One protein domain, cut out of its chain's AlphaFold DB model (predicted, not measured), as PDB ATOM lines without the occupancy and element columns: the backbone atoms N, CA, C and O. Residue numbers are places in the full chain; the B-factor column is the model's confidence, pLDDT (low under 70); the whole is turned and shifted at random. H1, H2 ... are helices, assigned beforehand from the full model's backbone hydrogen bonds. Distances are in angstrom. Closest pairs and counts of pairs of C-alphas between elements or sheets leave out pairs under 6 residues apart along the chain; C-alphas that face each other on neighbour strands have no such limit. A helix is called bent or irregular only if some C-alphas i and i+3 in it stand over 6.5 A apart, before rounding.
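What this domain is: This is residues 145 to 193 of the 219 residues of an uncharacterized protein of Pseudoruegeria sp. M32A2M (UniProt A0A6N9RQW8). One long helix, H1, makes the long arm of an open V; H2 folds back from its last residues as the other arm, and the short H3 turns off again in a corner at the far end of H2. The three helices form an open, loosely joined path with few contacts: H1 and H3 are apart, and residues 145 to 157 of H1 stick out free. The printed part has 49 residues with three named helices, in the order H1, H2, H3, no named strand, and the class all helix. The whole is loose, with a radius of gyration of the C-alphas of 12.1 A, and the C-alphas span 33 by 22 by 15 A along their three main axes.

How they stand to each other: The longest helix is H1, residues 145 to 164, and it touches no helix. It is close to but not clearly touching H2, residues 170 to 181. The closest C-alphas of H1 and H2 are those of Leu 162 and Ile 173, 7.5 A apart. The lines of H1 and H2 stand at a steep tilt of 54 degrees, and the two run opposite ways. Beyond H2 comes H3, residues 183 to 193, close to H2 but not clearly touching it. The closest C-alphas of H2 and H3 are those of Leu 178 and Thr 186, 6.4 A apart. H2 and H3 stand at a steep tilt of 64 degrees and run opposite ways. H1 and H3 are apart. In H1, H2 and H3 every backbone O i to N i+4 pair is within hydrogen-bond range.

Where its parts are: H1 runs from Glu 145, with its C-alpha at (403.390, 282.489, 384.001), to Arg 164, with its C-alpha at (401.673, 256.591, 396.547); these two C-alphas are 28.8 A apart. H2 runs from Val 170 to Leu 181 and measures 16.4 A from first to last C-alpha; C-alpha 170 is at (415.687, 258.475, 399.546). H3 runs from Asp 183 to Leu 193 and measures 15.2 A from first to last C-alpha; C-alpha 193 is at (420.776, 271.554, 387.766). None of the three helices is bent or irregular.

The domain as a whole: The two C-alphas farthest apart are those of Glu 145 and Asp 169, at 33.7 A. The first and last printed C-alphas, of Glu 145 and Leu 193, are 20.9 A apart. The printed part has no cut. The link from H1 to H2, with 5 residues between them, is tight, and so is the link from H2 to H3, with 1 residue. Residues 166 to 172, of which 170 to 172 belong to H2, stand free as well. The mean pLDDT of the printed part is 81.1, that of H3 is 74, and residues 184, 188 and 191 are under 70.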
ATOM      1  N   GLU A 145     404.643 283.024 383.458       82.81
ATOM      2  CA  GLU A 145     403.390 282.489 384.001       82.81
ATOM      3  C   GLU A 145     403.085 281.084 383.461       82.81
ATOM      4  O   GLU A 145     402.828 280.159 384.233       82.81
ATOM      5  N   GLU A 146     403.197 280.882 382.146       75.88
ATOM      6  CA  GLU A 146     403.017 279.565 381.521       75.88
ATOM      7  C   GLU A 146     404.091 278.571 381.976       75.88
ATOM      8  O   GLU A 146     403.793 277.405 382.250       75.88
ATOM      9  N   ARG A 147     405.342 279.029 382.112       74.69
ATOM     10  CA  ARG A 147     406.445 278.230 382.653       74.69
ATOM     11  C   ARG A 147     406.113 277.761 384.065       74.69
ATOM     12  O   ARG A 147     406.285 276.577 384.350       74.69
ATOM     13  N   GLN A 148     405.622 278.653 384.925       81.62
ATOM     14  CA  GLN A 148     405.263 278.301 386.296       81.62
ATOM     15  C   GLN A 148     404.100 277.303 386.338       81.62
ATOM     16  O   GLN A 148     404.183 276.306 387.047       81.62
ATOM     17  N   ALA A 149     403.070 277.484 385.508       87.06
ATOM     18  CA  ALA A 149     401.952 276.543 385.425       87.06
ATOM     19  C   ALA A 149     402.394 275.131 384.985       87.06
ATOM     20  O   ALA A 149     401.896 274.120 385.501       87.06
ATOM     21  N   ILE A 150     403.353 275.040 384.056       81.06
ATOM     22  CA  ILE A 150     403.950 273.766 383.631       81.06
ATOM     23  C   ILE A 150     404.743 273.136 384.782       81.06
ATOM     24  O   ILE A 150     404.561 271.948 385.060       81.06
ATOM     25  N   VAL A 151     405.581 273.918 385.472       84.12
ATOM     26  CA  VAL A 151     406.344 273.459 386.646       84.12
ATOM     27  C   VAL A 151     405.404 272.918 387.722       84.12
ATOM     28  O   VAL A 151     405.597 271.795 388.182       84.12
ATOM     29  N   ASP A 152     404.339 273.646 388.053       89.19
ATOM     30  CA  ASP A 152     403.357 273.241 389.061       89.19
ATOM     31  C   ASP A 152     402.635 271.949 388.668       89.19
ATOM     32  O   ASP A 152     402.368 271.086 389.506       89.19
ATOM     33  N   THR A 153     402.322 271.790 387.380       91.00
ATOM     34  CA  THR A 153     401.683 270.577 386.859       91.00
ATOM     35  C   THR A 153     402.602 269.366 386.997       91.00
ATOM     36  O   THR A 153     402.175 268.309 387.470       91.00
ATOM     37  N   ILE A 154     403.879 269.520 386.635       86.44
ATOM     38  CA  ILE A 154     404.896 268.471 386.775       86.44
ATOM     39  C   ILE A 154     405.111 268.137 388.258       86.44
ATOM     40  O   ILE A 154     405.084 266.963 388.627       86.44
ATOM     41  N   ALA A 155     405.250 269.152 389.115       87.06
ATOM     42  CA  ALA A 155     405.439 268.991 390.553       87.06
ATOM     43  C   ALA A 155     404.268 268.241 391.201       87.06
ATOM     44  O   ALA A 155     404.490 267.301 391.963       87.06
ATOM     45  N   LYS A 156     403.019 268.576 390.844       90.56
ATOM     46  CA  LYS A 156     401.822 267.854 391.311       90.56
ATOM     47  C   LYS A 156     401.841 266.384 390.901       90.56
ATOM     48  O   LYS A 156     401.515 265.526 391.721       90.56
ATOM     49  N   GLY A 157     402.237 266.087 389.663       88.19
ATOM     50  CA  GLY A 157     402.357 264.714 389.169       88.19
ATOM     51  C   GLY A 157     403.412 263.905 389.929       88.19
ATOM     52  O   GLY A 157     403.130 262.788 390.364       88.19
ATOM     53  N   ILE A 158     404.595 264.490 390.143       85.50
ATOM     54  CA  ILE A 158     405.684 263.871 390.916       85.50
ATOM     55  C   ILE A 158     405.241 263.651 392.365       85.50
ATOM     56  O   ILE A 158     405.318 262.533 392.864       85.50
ATOM     57  N   HIS A 159     404.705 264.682 393.022       84.25
ATOM     58  CA  HIS A 159     404.218 264.601 394.397       84.25
ATOM     59  C   HIS A 159     403.145 263.515 394.567       84.25
ATOM     60  O   HIS A 159     403.199 262.720 395.505       84.25
ATOM     61  N   TRP A 160     402.189 263.429 393.636       88.50
ATOM     62  CA  TRP A 160     401.172 262.377 393.647       88.50
ATOM     63  C   TRP A 160     401.780 260.974 393.509       88.50
ATOM     64  O   TRP A 160     401.391 260.061 394.241       88.50
ATOM     65  N   ALA A 161     402.751 260.797 392.609       83.38
ATOM     66  CA  ALA A 161     403.422 259.515 392.407       83.38
ATOM     67  C   ALA A 161     404.236 259.088 393.642       83.38
ATOM     68  O   ALA A 161     404.115 257.944 394.083       83.38
ATOM     69  N   LEU A 162     404.997 260.012 394.237       82.31
ATOM     70  CA  LEU A 162     405.844 259.753 395.407       82.31
ATOM     71  C   LEU A 162     405.031 259.474 396.679       82.31
ATOM     72  O   LEU A 162     405.362 258.570 397.447       82.31
ATOM     73  N   ASN A 163     403.906 260.162 396.886       80.69
ATOM     74  CA  ASN A 163     403.036 259.865 398.030       80.69
ATOM     75  C   ASN A 163     402.403 258.472 397.945       80.69
ATOM     76  O   ASN A 163     402.087 257.860 398.968       80.69
ATOM     77  N   ARG A 164     402.229 257.933 396.735       83.44
ATOM     78  CA  ARG A 164     401.673 256.591 396.547       83.44
ATOM     79  C   ARG A 164     402.673 255.486 396.879       83.44
ATOM     80  O   ARG A 164     402.249 254.401 397.274       83.44
ATOM     81  N   THR A 165     403.973 255.741 396.741       75.81
ATOM     82  CA  THR A 165     405.012 254.720 396.932       75.81
ATOM     83  C   THR A 165     405.261 254.352 398.396       75.81
ATOM     84  O   THR A 165     405.919 253.345 398.628       75.81
ATOM     85  N   LYS A 166     404.706 255.095 399.374       77.44
ATOM     86  CA  LYS A 166     404.768 254.877 400.846       77.44
ATOM     87  C   LYS A 166     406.168 254.677 401.462       77.44
ATOM     88  O   LYS A 166     406.277 254.616 402.685       77.44
ATOM     89  N   THR A 167     407.218 254.584 400.653       78.00
ATOM     90  CA  THR A 167     408.613 254.530 401.075       78.00
ATOM     91  C   THR A 167     409.091 255.920 401.478       78.00
ATOM     92  O   THR A 167     408.679 256.922 400.894       78.00
ATOM     93  N   LYS A 168     409.951 255.963 402.493       76.81
ATOM     94  CA  LYS A 168     410.689 257.162 402.907       76.81
ATOM     95  C   LYS A 168     412.170 257.071 402.543       76.81
ATOM     96  O   LYS A 168     412.910 258.004 402.826       76.81
ATOM     97  N   ASP A 169     412.586 255.946 401.963       87.19
ATOM     98  CA  ASP A 169     413.964 255.732 401.560       87.19
ATOM     99  C   ASP A 169     414.301 256.599 400.343       87.19
ATOM    100  O   ASP A 169     413.671 256.494 399.286       87.19
ATOM    101  N   VAL A 170     415.289 257.468 400.528       82.38
ATOM    102  CA  VAL A 170     415.687 258.475 399.546       82.38
ATOM    103  C   VAL A 170     416.353 257.822 398.340       82.38
ATOM    104  O   VAL A 170     416.078 258.239 397.215       82.38
ATOM    105  N   GLU A 171     417.153 256.772 398.541       81.94
ATOM    106  CA  GLU A 171     417.851 256.077 397.452       81.94
ATOM    107  C   GLU A 171     416.855 255.393 396.513       81.94
ATOM    108  O   GLU A 171     416.861 255.640 395.305       81.94
ATOM    109  N   THR A 172     415.903 254.635 397.067       84.25
ATOM    110  CA  THR A 172     414.834 253.996 396.284       84.25
ATOM    111  C   THR A 172     413.987 255.020 395.520       84.25
ATOM    112  O   THR A 172     413.595 254.783 394.371       84.25
ATOM    113  N   ILE A 173     413.686 256.171 396.134       83.38
ATOM    114  CA  ILE A 173     412.954 257.259 395.469       83.38
ATOM    115  C   ILE A 173     413.783 257.829 394.313       83.38
ATOM    116  O   ILE A 173     413.257 257.978 393.206       83.38
ATOM    117  N   ALA A 174     415.063 258.117 394.546       80.56
ATOM    118  CA  ALA A 174     415.962 258.686 393.551       80.56
ATOM    119  C   ALA A 174     416.132 257.750 392.345       80.56
ATOM    120  O   ALA A 174     415.945 258.181 391.205       80.56
ATOM    121  N   GLU A 175     416.377 256.457 392.571       82.69
ATOM    122  CA  GLU A 175     416.456 255.463 391.496       82.69
ATOM    123  C   GLU A 175     415.151 255.367 390.698       82.69
ATOM    124  O   GLU A 175     415.166 255.320 389.464       82.69
ATOM    125  N   GLY A 176     414.004 255.378 391.385       84.75
ATOM    126  CA  GLY A 176     412.689 255.363 390.747       84.75
ATOM    127  C   GLY A 176     412.454 256.585 389.855       84.75
ATOM    128  O   GLY A 176     411.987 256.445 388.720       84.75
ATOM    129  N   VAL A 177     412.826 257.775 390.335       84.81
ATOM    130  CA  VAL A 177     412.739 259.030 389.574       84.81
ATOM    131  C   VAL A 177     413.665 258.997 388.357       84.81
ATOM    132  O   VAL A 177     413.215 259.272 387.242       84.81
ATOM    133  N   LEU A 178     414.930 258.595 388.529       81.62
ATOM    134  CA  LEU A 178     415.909 258.499 387.440       81.62
ATOM    135  C   LEU A 178     415.463 257.505 386.360       81.62
ATOM    136  O   LEU A 178     415.519 257.805 385.163       81.62
ATOM    137  N   LYS A 179     414.949 256.342 386.774       84.50
ATOM    138  CA  LYS A 179     414.400 255.329 385.868       84.50
ATOM    139  C   LYS A 179     413.158 255.830 385.126       84.50
ATOM    140  O   LYS A 179     412.984 255.504 383.954       84.50
ATOM    141  N   GLY A 180     412.312 256.626 385.783       81.81
ATOM    142  CA  GLY A 180     411.108 257.216 385.193       81.81
ATOM    143  C   GLY A 180     411.387 258.329 384.176       81.81
ATOM    144  O   GLY A 180     410.673 258.441 383.178       81.81
ATOM    145  N   LEU A 181     412.433 259.133 384.394       83.19
ATOM    146  CA  LEU A 181     412.854 260.192 383.466       83.19
ATOM    147  C   LEU A 181     413.473 259.627 382.180       83.19
ATOM    148  O   LEU A 181     413.198 260.133 381.086       83.19
ATOM    149  N   GLY A 182     414.274 258.565 382.310       84.50
ATOM    150  CA  GLY A 182     415.030 257.957 381.219       84.50
ATOM    151  C   GLY A 182     416.258 258.778 380.799       84.50
ATOM    152  O   GLY A 182     416.285 260.003 380.911       84.50
ATOM    153  N   ASP A 183     417.266 258.096 380.246       76.25
ATOM    154  CA  ASP A 183     418.635 258.617 380.043       76.25
ATOM    155  C   ASP A 183     418.707 260.014 379.397       76.25
ATOM    156  O   ASP A 183     419.414 260.903 379.869       76.25
ATOM    157  N   ARG A 184     417.919 260.252 378.342       69.25
ATOM    158  CA  ARG A 184     417.952 261.531 377.621       69.25
ATOM    159  C   ARG A 184     417.459 262.711 378.461       69.25
ATOM    160  O   ARG A 184     418.025 263.795 378.350       69.25
ATOM    161  N   LYS A 185     416.382 262.533 379.232       72.56
ATOM    162  CA  LYS A 185     415.827 263.615 380.062       72.56
ATOM    163  C   LYS A 185     416.634 263.781 381.341       72.56
ATOM    164  O   LYS A 185     416.841 264.913 381.746       72.56
ATOM    165  N   THR A 186     417.128 262.684 381.915       78.56
ATOM    166  CA  THR A 186     418.033 262.717 383.068       78.56
ATOM    167  C   THR A 186     419.260 263.573 382.780       78.56
ATOM    168  O   THR A 186     419.551 264.470 383.559       78.56
ATOM    169  N   ARG A 187     419.918 263.376 381.628       73.69
ATOM    170  CA  ARG A 187     421.067 264.197 381.219       73.69
ATOM    171  C   ARG A 187     420.703 265.677 381.086       73.69
ATOM    172  O   ARG A 187     421.350 266.511 381.687       73.69
ATOM    173  N   ALA A 188     419.601 265.989 380.404       67.81
ATOM    174  CA  ALA A 188     419.152 267.374 380.247       67.81
ATOM    175  C   ALA A 188     418.793 268.064 381.579       67.81
ATOM    176  O   ALA A 188     418.989 269.266 381.720       67.81
ATOM    177  N   VAL A 189     418.246 267.321 382.548       76.25
ATOM    178  CA  VAL A 189     417.961 267.836 383.897       76.25
ATOM    179  C   VAL A 189     419.252 268.007 384.695       76.25
ATOM    180  O   VAL A 189     419.397 269.025 385.358       76.25
ATOM    181  N   ALA A 190     420.188 267.059 384.613       75.56
ATOM    182  CA  ALA A 190     421.493 267.173 385.260       75.56
ATOM    183  C   ALA A 190     422.274 268.382 384.727       75.56
ATOM    184  O   ALA A 190     422.741 269.189 385.518       75.56
ATOM    185  N   ASP A 191     422.306 268.574 383.408       69.50
ATOM    186  CA  ASP A 191     422.933 269.740 382.780       69.50
ATOM    187  C   ASP A 191     422.273 271.054 383.245       69.50
ATOM    188  O   ASP A 191     422.945 272.059 383.426       69.50
ATOM    189  N   TYR A 192     420.958 271.068 383.482       76.75
ATOM    190  CA  TYR A 192     420.266 272.252 384.006       76.75
ATOM    191  C   TYR A 192     420.540 272.505 385.497       76.75
ATOM    192  O   TYR A 192     420.644 273.655 385.910       76.75
ATOM    193  N   LEU A 193     420.600 271.449 386.314       76.12
ATOM    194  CA  LEU A 193     420.776 271.554 387.766       76.12
ATOM    195  C   LEU A 193     422.232 271.794 388.172       76.12
ATOM    196  O   LEU A 193     422.471 272.461 389.173       76.12
TER     197      LEU A 193